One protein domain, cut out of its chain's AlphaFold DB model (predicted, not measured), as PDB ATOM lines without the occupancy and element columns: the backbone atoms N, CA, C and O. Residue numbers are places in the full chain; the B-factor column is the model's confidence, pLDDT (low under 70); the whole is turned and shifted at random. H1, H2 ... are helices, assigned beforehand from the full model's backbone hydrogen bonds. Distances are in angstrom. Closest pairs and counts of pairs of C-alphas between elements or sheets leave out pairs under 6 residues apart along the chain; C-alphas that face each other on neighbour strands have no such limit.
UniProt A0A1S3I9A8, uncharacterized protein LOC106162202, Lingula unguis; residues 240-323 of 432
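What this domain is: This is residues 240 to 323 of the 432 residues of the protein "uncharacterized protein LOC106162202" of Lingula unguis (UniProt A0A1S3I9A8). A helical hairpin, H5 with H6 folded back beside it, makes one side of a rounded all-helix body; on the other side is H2, with H3 at a corner by one of its ends and H4 across it, both about perpendicular to H2. H3 crosses H5, H4 packs on H2 at about a right angle, and the short H1 sits at the rim, far from the middle. The printed part has 84 residues with six named helices in the order H1 to H6 and no named strand. It is compact, with a radius of gyration of the C-alphas of 11.5 A and spans of 28 by 28 by 21 A.

How they stand to each other: The longest helix is H5, residues 292 to 305. H6, residues 312 to 323, touches it at a shallow tilt of 6 degrees, opposite ways, as a helical hairpin; their closest C-alphas, of Ile 296 and Ile 319, are 5.7 A apart. H3, residues 259 to 268, touches H5 at a steep tilt of 53 degrees, opposite ways, closest at C-alphas 261 and 302, 6.3 A. H2, residues 246 to 256, is the hub, touching three other helices. It only just touches H6, with 3 pairs of C-alphas within 8 A, and H6 meets it with residues 318 to 321 alone; the closest C-alphas, of Thr 248 and Met 318, are 6.2 A apart. H2 and H3 touch only at the corner, and only just, with 3 pairs; C-alphas 256 and 262 are closest, at 5.6 A. H4, residues 280 to 287, touches H2 about perpendicular, at 88 degrees, closest at C-alphas 253 and 281, 5.6 A. H1, residues 240 to 243, only just touches H4, with 3 pairs, closest at C-alphas 240 and 285, 6.9 A. H2 and H5 are apart. Every O i to N i+4 pair is within hydrogen-bond range in H2, H3, H4, H5 and H6; H1 is too short for such a pair, and its one O i to N i+3 pair is not within range.

Where its parts are: H5 is 20.0 A long, from C-alpha 292 at (9.155, 14.188, -38.077) to C-alpha 305. H6 measures 16.7 A and ends at C-alpha 323, (7.819, 20.968, -35.215). H2 is 15.1 A long, H3 14.3 A, H4 10.7 A and H1 5.4 A; H1 begins at C-alpha 240, (4.774, 14.628, -43.545).

The domain as a whole: The C-alphas farthest apart, of Arg 242 and Gly 308, are 31.0 A apart. The printed part has no cut. The link from H3 to H4, of 11 residues, is long. The mean pLDDT of the printed part is 94.3, and no printed residue is under 70.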
ATOM      1  N   LEU A 240       4.060  13.376 -43.260       92.25
ATOM      2  CA  LEU A 240       4.774  14.628 -43.545       92.25
ATOM      3  C   LEU A 240       4.119  15.399 -44.705       92.25
ATOM      4  O   LEU A 240       3.949  16.616 -44.643       92.25
ATOM      5  N   GLN A 241       3.671  14.694 -45.746       92.00
ATOM      6  CA  GLN A 241       2.986  15.297 -46.887       92.00
ATOM      7  C   GLN A 241       1.586  15.804 -46.523       92.00
ATOM      8  O   GLN A 241       1.093  16.746 -47.136       92.00
ATOM      9  N   ARG A 242       0.939  15.252 -45.502       90.94
ATOM     10  CA  ARG A 242      -0.356  15.747 -45.040       90.94
ATOM     11  C   ARG A 242      -0.230  17.001 -44.180       90.94
ATOM     12  O   ARG A 242      -1.030  17.915 -44.357       90.94
ATOM     13  N   TYR A 243       0.746  17.034 -43.274       92.81
ATOM     14  CA  TYR A 243       0.801  18.050 -42.220       92.81
ATOM     15  C   TYR A 243       1.743  19.222 -42.501       92.81
ATOM     16  O   TYR A 243       1.530  20.307 -41.967       92.81
ATOM     17  N   LEU A 244       2.750  19.061 -43.366       94.00
ATOM     18  CA  LEU A 244       3.640  20.176 -43.693       94.00
ATOM     19  C   LEU A 244       2.957  21.213 -44.604       94.00
ATOM     20  O   LEU A 244       2.379  20.837 -45.637       94.00
ATOM     21  N   PRO A 245       3.095  22.520 -44.305       93.06
ATOM     22  CA  PRO A 245       2.608  23.583 -45.176       93.06
ATOM     23  C   PRO A 245       3.213  23.508 -46.581       93.06
ATOM     24  O   PRO A 245       4.394  23.198 -46.760       93.06
ATOM     25  N   LEU A 246       2.419  23.855 -47.600       92.56
ATOM     26  CA  LEU A 246       2.865  23.837 -49.001       92.56
ATOM     27  C   LEU A 246       4.087  24.735 -49.234       92.56
ATOM     28  O   LEU A 246       5.000  24.352 -49.962       92.56
ATOM     29  N   LYS A 247       4.133  25.901 -48.577       94.38
ATOM     30  CA  LYS A 247       5.272  26.824 -48.650       94.38
ATOM     31  C   LYS A 247       6.557  26.177 -48.121       94.38
ATOM     32  O   LYS A 247       7.596  26.280 -48.763       94.38
ATOM     33  N   THR A 248       6.475  25.469 -46.996       95.75
ATOM     34  CA  THR A 248       7.613  24.757 -46.398       95.75
ATOM     35  C   THR A 248       8.111  23.649 -47.322       95.75
ATOM     36  O   THR A 248       9.310  23.555 -47.565       95.75
ATOM     37  N   LYS A 249       7.204  22.879 -47.936       95.81
ATOM     38  CA  LYS A 249       7.577  21.853 -48.926       95.81
ATOM     39  C   LYS A 249       8.228  22.442 -50.171       95.81
ATOM     40  O   LYS A 249       9.213  21.895 -50.648       95.81
ATOM     41  N   ALA A 250       7.711  23.557 -50.688       96.50
ATOM     42  CA  ALA A 250       8.307  24.238 -51.834       96.50
ATOM     43  C   ALA A 250       9.726  24.746 -51.515       96.50
ATOM     44  O   ALA A 250      10.625  24.641 -52.348       96.50
ATOM     45  N   ASN A 251       9.945  25.242 -50.294       96.75
ATOM     46  CA  ASN A 251      11.274  25.633 -49.827       96.75
ATOM     47  C   ASN A 251      12.217  24.428 -49.716       96.75
ATOM     48  O   ASN A 251      13.342  24.499 -50.210       96.75
ATOM     49  N   MET A 252      11.752  23.317 -49.134       97.75
ATOM     50  CA  MET A 252      12.512  22.063 -49.080       97.75
ATOM     51  C   MET A 252      12.865  21.565 -50.479       97.75
ATOM     52  O   MET A 252      14.015  21.228 -50.725       97.75
ATOM     53  N   ASP A 253      11.920  21.583 -51.421       97.25
ATOM     54  CA  ASP A 253      12.148  21.160 -52.806       97.25
ATOM     55  C   ASP A 253      13.219  22.011 -53.493       97.25
ATOM     56  O   ASP A 253      14.138  21.475 -54.112       97.25
ATOM     57  N   ARG A 254      13.161  23.335 -53.315       97.69
ATOM     58  CA  ARG A 254      14.188  24.259 -53.808       97.69
ATOM     59  C   ARG A 254      15.565  23.945 -53.218       97.69
ATOM     60  O   ARG A 254      16.545  23.919 -53.955       97.69
ATOM     61  N   ILE A 255      15.639  23.739 -51.903       97.50
ATOM     62  CA  ILE A 255      16.899  23.538 -51.174       97.50
ATOM     63  C   ILE A 255      17.497  22.158 -51.468       97.50
ATOM     64  O   ILE A 255      18.689  22.057 -51.740       97.50
ATOM     65  N   PHE A 256      16.684  21.101 -51.492       97.31
ATOM     66  CA  PHE A 256      17.145  19.733 -51.740       97.31
ATOM     67  C   PHE A 256      17.667  19.536 -53.167       97.31
ATOM     68  O   PHE A 256      18.494  18.659 -53.388       97.31
ATOM     69  N   LYS A 257      17.251  20.375 -54.125       97.06
ATOM     70  CA  LYS A 257      17.789  20.383 -55.499       97.06
ATOM     71  C   LYS A 257      19.193  20.975 -55.615       97.06
ATOM     72  O   LYS A 257      19.813  20.850 -56.671       97.06
ATOM     73  N   ILE A 258      19.708  21.635 -54.576       96.62
ATOM     74  CA  ILE A 258      21.074  22.161 -54.585       96.62
ATOM     75  C   ILE A 258      22.040  20.967 -54.520       96.62
ATOM     76  O   ILE A 258      21.980  20.220 -53.545       96.62
ATOM     77  N   PRO A 259      22.973  20.794 -55.479       96.25
ATOM     78  CA  PRO A 259      23.823  19.601 -55.539       96.25
ATOM     79  C   PRO A 259      24.567  19.297 -54.233       96.25
ATOM     80  O   PRO A 259      24.540  18.170 -53.755       96.25
ATOM     81  N   ARG A 260      25.139  20.322 -53.587       96.44
ATOM     82  CA  ARG A 260      25.831  20.176 -52.293       96.44
ATOM     83  C   ARG A 260      24.914  19.769 -51.143       96.44
ATOM     84  O   ARG A 260      25.350  19.058 -50.249       96.44
ATOM     85  N   VAL A 261      23.659  20.212 -51.154       97.06
ATOM     86  CA  VAL A 261      22.666  19.784 -50.159       97.06
ATOM     87  C   VAL A 261      22.268  18.335 -50.420       97.06
ATOM     88  O   VAL A 261      22.196  17.545 -49.483       97.06
ATOM     89  N   TRP A 262      22.058  17.971 -51.685       97.50
ATOM     90  CA  TRP A 262      21.719  16.604 -52.065       97.50
ATOM     91  C   TRP A 262      22.823  15.605 -51.699       97.50
ATOM     92  O   TRP A 262      22.519  14.554 -51.149       97.50
ATOM     93  N   GLU A 263      24.097  15.956 -51.904       95.88
ATOM     94  CA  GLU A 263      25.250  15.155 -51.453       95.88
ATOM     95  C   GLU A 263      25.184  14.849 -49.945       95.88
ATOM     96  O   GLU A 263      25.450  13.725 -49.521       95.88
ATOM     97  N   VAL A 264      24.786  15.832 -49.129       96.88
ATOM     98  CA  VAL A 264      24.592  15.637 -47.685       96.88
ATOM     99  C   VAL A 264      23.424  14.689 -47.433       96.88
ATOM    100  O   VAL A 264      23.584  13.738 -46.680       96.88
ATOM    101  N   ILE A 265      22.282  14.882 -48.097       96.81
ATOM    102  CA  ILE A 265      21.110  14.001 -47.956       96.81
ATOM    103  C   ILE A 265      21.456  12.550 -48.309       96.81
ATOM    104  O   ILE A 265      21.124  11.645 -47.550       96.81
ATOM    105  N   VAL A 266      22.149  12.328 -49.427       96.25
ATOM    106  CA  VAL A 266      22.606  11.003 -49.871       96.25
ATOM    107  C   VAL A 266      23.498  10.351 -48.827       96.25
ATOM    108  O   VAL A 266      23.283   9.190 -48.483       96.25
ATOM    109  N   ARG A 267      24.454  11.102 -48.272       96.00
ATOM    110  CA  ARG A 267      25.350  10.605 -47.228       96.00
ATOM    111  C   ARG A 267      24.605  10.266 -45.937       96.00
ATOM    112  O   ARG A 267      24.783   9.172 -45.412       96.00
ATOM    113  N   GLU A 268      23.790  11.190 -45.432       96.06
ATOM    114  CA  GLU A 268      23.092  11.039 -44.149       96.06
ATOM    115  C   GLU A 268      22.010   9.948 -44.203       96.06
ATOM    116  O   GLU A 268      21.819   9.231 -43.226       96.06
ATOM    117  N   LEU A 269      21.337   9.772 -45.346       94.25
ATOM    118  CA  LEU A 269      20.331   8.720 -45.550       94.25
ATOM    119  C   LEU A 269      20.904   7.433 -46.166       94.25
ATOM    120  O   LEU A 269      20.139   6.529 -46.500       94.25
ATOM    121  N   ARG A 270      22.233   7.345 -46.341       94.31
ATOM    122  CA  ARG A 270      22.946   6.207 -46.956       94.31
ATOM    123  C   ARG A 270      22.334   5.755 -48.290       94.31
ATOM    124  O   ARG A 270      22.192   4.562 -48.560       94.31
ATOM    125  N   LEU A 271      21.956   6.714 -49.133       92.31
ATOM    126  CA  LEU A 271      21.349   6.434 -50.432       92.31
ATOM    127  C   LEU A 271      22.412   5.897 -51.399       92.31
ATOM    128  O   LEU A 271      23.510   6.433 -51.493       92.31
ATOM    129  N   GLY A 272      22.082   4.846 -52.151       83.81
ATOM    130  CA  GLY A 272      23.010   4.233 -53.112       83.81
ATOM    131  C   GLY A 272      23.143   4.966 -54.455       83.81
ATOM    132  O   GLY A 272      23.848   4.474 -55.333       83.81
ATOM    133  N   ASN A 273      22.436   6.082 -54.662       76.12
ATOM    134  CA  ASN A 273      22.427   6.836 -55.917       76.12
ATOM    135  C   ASN A 273      22.606   8.338 -55.654       76.12
ATOM    136  O   ASN A 273      21.828   8.932 -54.908       76.12
ATOM    137  N   ASP A 274      23.577   8.944 -56.336       75.38
ATOM    138  CA  ASP A 274      23.921  10.363 -56.197       75.38
ATOM    139  C   ASP A 274      23.026  11.282 -57.047       75.38
ATOM    140  O   ASP A 274      23.021  12.502 -56.871       75.38
ATOM    141  N   CYS A 275      22.244  10.727 -57.979       85.62
ATOM    142  CA  CYS A 275      21.376  11.522 -58.843       85.62
ATOM    143  C   CYS A 275      20.150  12.043 -58.080       85.62
ATOM    144  O   CYS A 275      19.301  11.263 -57.645       85.62
ATOM    145  N   CYS A 276      20.016  13.370 -57.996       90.94
ATOM    146  CA  CYS A 276      18.828  14.012 -57.435       90.94
ATOM    147  C   CYS A 276      17.581  13.650 -58.263       90.94
ATOM    148  O   CYS A 276      17.550  13.914 -59.471       90.94
ATOM    149  N   PRO A 277      16.534  13.072 -57.649       92.81
ATOM    150  CA  PRO A 277      15.291  12.775 -58.342       92.81
ATOM    151  C   PRO A 277      14.551  14.070 -58.699       92.81
ATOM    152  O   PRO A 277      14.840  15.153 -58.185       92.81
ATOM    153  N   LYS A 278      13.544  13.954 -59.573       93.62
ATOM    154  CA  LYS A 278      12.693  15.085 -59.979       93.62
ATOM    155  C   LYS A 278      11.919  15.690 -58.796       93.62
ATOM    156  O   LYS A 278      11.708  16.901 -58.761       93.62
ATOM    157  N   GLU A 279      11.522  14.835 -57.854       94.31
ATOM    158  CA  GLU A 279      10.728  15.161 -56.664       94.31
ATOM    159  C   GLU A 279      11.506  14.753 -55.397       94.31
ATOM    160  O   GLU A 279      11.210  13.726 -54.783       94.31
ATOM    161  N   PRO A 280      12.550  15.512 -55.014       95.50
ATOM    162  CA  PRO A 280      13.428  15.159 -53.899       95.50
ATOM    163  C   PRO A 280      12.716  15.137 -52.550       95.50
ATOM    164  O   PRO A 280      13.052  14.304 -51.717       95.50
ATOM    165  N   VAL A 281      11.717  15.994 -52.328       95.88
ATOM    166  CA  VAL A 281      10.967  16.021 -51.060       95.88
ATOM    167  C   VAL A 281      10.201  14.724 -50.850       95.88
ATOM    168  O   VAL A 281      10.348  14.098 -49.806       95.88
ATOM    169  N   GLU A 282       9.435  14.289 -51.852       93.69
ATOM    170  CA  GLU A 282       8.662  13.045 -51.770       93.69
ATOM    171  C   GLU A 282       9.587  11.831 -51.638       93.69
ATOM    172  O   GLU A 282       9.348  10.939 -50.825       93.69
ATOM    173  N   PHE A 283      10.705  11.836 -52.370       94.06
ATOM    174  CA  PHE A 283      11.723  10.799 -52.252       94.06
ATOM    175  C   PHE A 283      12.311  10.721 -50.836       94.06
ATOM    176  O   PHE A 283      12.387   9.632 -50.264       94.06
ATOM    177  N   VAL A 284      12.710  11.858 -50.258       95.12
ATOM    178  CA  VAL A 284      13.245  11.929 -48.890       95.12
ATOM    179  C   VAL A 284      12.191  11.466 -47.895       95.12
ATOM    180  O   VAL A 284      12.479  10.610 -47.070       95.12
ATOM    181  N   PHE A 285      10.954  11.953 -48.003       94.88
ATOM    182  CA  PHE A 285       9.862  11.571 -47.109       94.88
ATOM    183  C   PHE A 285       9.663  10.056 -47.056       94.88
ATOM    184  O   PHE A 285       9.625   9.505 -45.958       94.88
ATOM    185  N   CYS A 286       9.660   9.376 -48.207       91.75
ATOM    186  CA  CYS A 286       9.593   7.916 -48.270       91.75
ATOM    187  C   CYS A 286      10.725   7.219 -47.494       91.75
ATOM    188  O   CYS A 286      10.474   6.211 -46.836       91.75
ATOM    189  N   HIS A 287      11.951   7.753 -47.530       93.19
ATOM    190  CA  HIS A 287      13.095   7.188 -46.798       93.19
ATOM    191  C   HIS A 287      13.039   7.475 -45.297       93.19
ATOM    192  O   HIS A 287      13.500   6.664 -44.503       93.19
ATOM    193  N   LEU A 288      12.430   8.594 -44.900       93.00
ATOM    194  CA  LEU A 288      12.241   8.951 -43.494       93.00
ATOM    195  C   LEU A 288      11.081   8.201 -42.822       93.00
ATOM    196  O   LEU A 288      10.818   8.437 -41.644       93.00
ATOM    197  N   GLN A 289      10.357   7.346 -43.555       89.56
ATOM    198  CA  GLN A 289       9.246   6.538 -43.036       89.56
ATOM    199  C   GLN A 289       8.222   7.355 -42.224       89.56
ATOM    200  O   GLN A 289       7.721   6.909 -41.198       89.56
ATOM    201  N   SER A 290       7.900   8.571 -42.671       84.81
ATOM    202  CA  SER A 290       6.970   9.480 -41.975       84.81
ATOM    203  C   SER A 290       7.413  10.023 -40.613       84.81
ATOM    204  O   SER A 290       6.600  10.674 -39.966       84.81
ATOM    205  N   SER A 291       8.678   9.876 -40.205       93.69
ATOM    206  CA  SER A 291       9.168  10.466 -38.950       93.69
ATOM    207  C   SER A 291       9.464  11.964 -39.081       93.69
ATOM    208  O   SER A 291      10.274  12.402 -39.908       93.69
ATOM    209  N   PHE A 292       8.847  12.762 -38.205       94.88
ATOM    210  CA  PHE A 292       9.155  14.188 -38.077       94.88
ATOM    211  C   PHE A 292      10.519  14.409 -37.424       94.88
ATOM    212  O   PHE A 292      11.233  15.333 -37.815       94.88
ATOM    213  N   GLN A 293      10.909  13.565 -36.461       94.00
ATOM    214  CA  GLN A 293      12.201  13.704 -35.784       94.00
ATOM    215  C   GLN A 293      13.371  13.441 -36.730       94.00
ATOM    216  O   GLN A 293      14.327  14.218 -36.741       94.00
ATOM    217  N   LEU A 294      13.268  12.419 -37.584       94.94
ATOM    218  CA  LEU A 294      14.269  12.166 -38.619       94.94
ATOM    219  C   LEU A 294      14.383  13.333 -39.605       94.94
ATOM    220  O   LEU A 294      15.491  13.704 -39.993       94.94
ATOM    221  N   LEU A 295      13.261  13.960 -39.977       96.75
ATOM    222  CA  LEU A 295      13.286  15.135 -40.846       96.75
ATOM    223  C   LEU A 295      13.970  16.328 -40.167       96.75
ATOM    224  O   LEU A 295      14.805  16.983 -40.784       96.75
ATOM    225  N   ILE A 296      13.660  16.597 -38.895       96.75
ATOM    226  CA  ILE A 296      14.318  17.657 -38.115       96.75
ATOM    227  C   ILE A 296      15.823  17.393 -38.013       96.75
ATOM    228  O   ILE A 296      16.622  18.309 -38.214       96.75
ATOM    229  N   TRP A 297      16.219  16.156 -37.713       96.56
ATOM    230  CA  TRP A 297      17.623  15.754 -37.654       96.56
ATOM    231  C   TRP A 297      18.334  15.986 -38.992       96.56
ATOM    232  O   TRP A 297      19.383  16.632 -39.021       96.56
ATOM    233  N   LEU A 298      17.728  15.553 -40.100       97.38
ATOM    234  CA  LEU A 298      18.288  15.723 -41.438       97.38
ATOM    235  C   LEU A 298      18.459  17.205 -41.790       97.38
ATOM    236  O   LEU A 298      19.515  17.609 -42.273       97.38
ATOM    237  N   LEU A 299      17.453  18.038 -41.508       97.69
ATOM    238  CA  LEU A 299      17.532  19.482 -41.743       97.69
ATOM    239  C   LEU A 299      18.662  20.137 -40.942       97.69
ATOM    240  O   LEU A 299      19.379  20.973 -41.488       97.69
ATOM    241  N   LYS A 300      18.873  19.729 -39.683       97.44
ATOM    242  CA  LYS A 300      20.011  20.203 -38.879       97.44
ATOM    243  C   LYS A 300      21.345  19.810 -39.508       97.44
ATOM    244  O   LYS A 300      22.217  20.662 -39.649       97.44
ATOM    245  N   LYS A 301      21.482  18.556 -39.956       97.31
ATOM    246  CA  LYS A 301      22.698  18.073 -40.631       97.31
ATOM    247  C   LYS A 301      22.985  18.831 -41.923       97.31
ATOM    248  O   LYS A 301      24.132  19.190 -42.178       97.31
ATOM    249  N   ILE A 302      21.946  19.133 -42.699       97.00
ATOM    250  CA  ILE A 302      22.051  19.991 -43.883       97.00
ATOM    251  C   ILE A 302      22.550  21.382 -43.480       97.00
ATOM    252  O   ILE A 302      23.535  21.849 -44.046       97.00
ATOM    253  N   GLY A 303      21.919  22.019 -42.487       96.75
ATOM    254  CA  GLY A 303      22.300  23.353 -42.014       96.75
ATOM    255  C   GLY A 303      23.746  23.441 -41.520       96.75
ATOM    256  O   GLY A 303      24.434  24.409 -41.830       96.75
ATOM    257  N   GLU A 304      24.232  22.412 -40.820       96.31
ATOM    258  CA  GLU A 304      25.629  22.294 -40.375       96.31
ATOM    259  C   GLU A 304      26.606  22.149 -41.556       96.31
ATOM    260  O   GLU A 304      27.669  22.773 -41.576       96.31
ATOM    261  N   ALA A 305      26.256  21.327 -42.550       95.75
ATOM    262  CA  ALA A 305      27.159  20.949 -43.634       95.75
ATOM    263  C   ALA A 305      27.259  21.986 -44.763       95.75
ATOM    264  O   ALA A 305      28.286  22.049 -45.440       95.75
ATOM    265  N   VAL A 306      26.216  22.787 -44.989       94.38
ATOM    266  CA  VAL A 306      26.144  23.740 -46.114       94.38
ATOM    267  C   VAL A 306      26.162  25.200 -45.661       94.38
ATOM    268  O   VAL A 306      25.556  26.072 -46.294       94.38
ATOM    269  N   THR A 307      26.880  25.473 -44.568       90.50
ATOM    270  CA  THR A 307      27.089  26.828 -44.045       90.50
ATOM    271  C   THR A 307      27.685  27.733 -45.133       90.50
ATOM    272  O   THR A 307      28.767  27.487 -45.659       90.50
ATOM    273  N   GLY A 308      26.934  28.767 -45.530       91.44
ATOM    274  CA  GLY A 308      27.304  29.705 -46.603       91.44
ATOM    275  C   GLY A 308      26.662  29.440 -47.973       91.44
ATOM    276  O   GLY A 308      26.785  30.284 -48.857       91.44
ATOM    277  N   ILE A 309      25.961  28.317 -48.157       93.50
ATOM    278  CA  ILE A 309      25.146  28.054 -49.361       93.50
ATOM    279  C   ILE A 309      23.672  28.339 -49.077       93.50
ATOM    280  O   ILE A 309      22.988  28.955 -49.892       93.50
ATOM    281  N   VAL A 310      23.189  27.874 -47.925       94.50
ATOM    282  CA  VAL A 310      21.831  28.130 -47.443       94.50
ATOM    283  C   VAL A 310      21.938  28.951 -46.167       94.50
ATOM    284  O   VAL A 310      22.754  28.650 -45.295       94.50
ATOM    285  N   GLU A 311      21.125  29.999 -46.070       95.12
ATOM    286  CA  GLU A 311      21.054  30.830 -44.872       95.12
ATOM    287  C   GLU A 311      20.593  29.981 -43.672       95.12
ATOM    288  O   GLU A 311      19.543  29.336 -43.755       95.12
ATOM    289  N   PRO A 312      21.318  29.984 -42.535       94.38
ATOM    290  CA  PRO A 312      20.934  29.201 -41.357       94.38
ATOM    291  C   PRO A 312      19.517  29.508 -40.856       94.38
ATOM    292  O   PRO A 312      18.819  28.624 -40.363       94.38
ATOM    293  N   SER A 313      19.066  30.754 -41.032       95.75
ATOM    294  CA  SER A 313      17.710  31.187 -40.687       95.75
ATOM    295  C   SER A 313      16.631  30.509 -41.536       95.75
ATOM    296  O   SER A 313      15.560  30.213 -41.013       95.75
ATOM    297  N   GLU A 314      16.893  30.205 -42.815       96.00
ATOM    298  CA  GLU A 314      15.942  29.471 -43.659       96.00
ATOM    299  C   GLU A 314      15.760  28.027 -43.166       96.00
ATOM    300  O   GLU A 314      14.633  27.524 -43.145       96.00
ATOM    301  N   ILE A 315      16.847  27.370 -42.744       96.75
ATOM    302  CA  ILE A 315      16.798  26.011 -42.189       96.75
ATOM    303  C   ILE A 315      16.034  25.991 -40.861       96.75
ATOM    304  O   ILE A 315      15.157  25.142 -40.694       96.75
ATOM    305  N   GLU A 316      16.307  26.926 -39.944       96.81
ATOM    306  CA  GLU A 316      15.612  26.964 -38.647       96.81
ATOM    307  C   GLU A 316      14.111  27.227 -38.819       96.81
ATOM    308  O   GLU A 316      13.298  26.541 -38.203       96.81
ATOM    309  N   VAL A 317      13.720  28.121 -39.737       96.75
ATOM    310  CA  VAL A 317      12.301  28.338 -40.068       96.75
ATOM    311  C   VAL A 317      11.648  27.045 -40.561       96.75
ATOM    312  O   VAL A 317      10.539  26.726 -40.141       96.75
ATOM    313  N   MET A 318      12.310  26.264 -41.421       97.38
ATOM    314  CA  MET A 318      11.759  24.972 -41.849       97.38
ATOM    315  C   MET A 318      11.649  23.979 -40.691       97.38
ATOM    316  O   MET A 318      10.647  23.275 -40.606       97.38
ATOM    317  N   ILE A 319      12.643  23.922 -39.802       97.06
ATOM    318  CA  ILE A 319      12.609  23.058 -38.617       97.06
ATOM    319  C   ILE A 319      11.422  23.426 -37.716       97.06
ATOM    320  O   ILE A 319      10.694  22.531 -37.286       97.06
ATOM    321  N   ASP A 320      11.189  24.713 -37.463       96.25
ATOM    322  CA  ASP A 320      10.050  25.174 -36.664       96.25
ATOM    323  C   ASP A 320       8.709  24.805 -37.300       96.25
ATOM    324  O   ASP A 320       7.800  24.344 -36.609       96.25
ATOM    325  N   GLU A 321       8.588  24.920 -38.621       95.88
ATOM    326  CA  GLU A 321       7.387  24.485 -39.338       95.88
ATOM    327  C   GLU A 321       7.186  22.961 -39.272       95.88
ATOM    328  O   GLU A 321       6.053  22.495 -39.149       95.88
ATOM    329  N   VAL A 322       8.264  22.165 -39.278       96.19
ATOM    330  CA  VAL A 322       8.188  20.707 -39.062       96.19
ATOM    331  C   VAL A 322       7.747  20.387 -37.629       96.19
ATOM    332  O   VAL A 322       6.900  19.513 -37.439       96.19
ATOM    333  N   ARG A 323       8.250  21.115 -36.619       95.00
ATOM    334  CA  ARG A 323       7.819  20.968 -35.215       95.00
ATOM    335  C   ARG A 323       6.328  21.273 -35.057       95.00
ATOM    336  O   ARG A 323       5.610  20.470 -34.469       95.00
TER     337      ARG A 323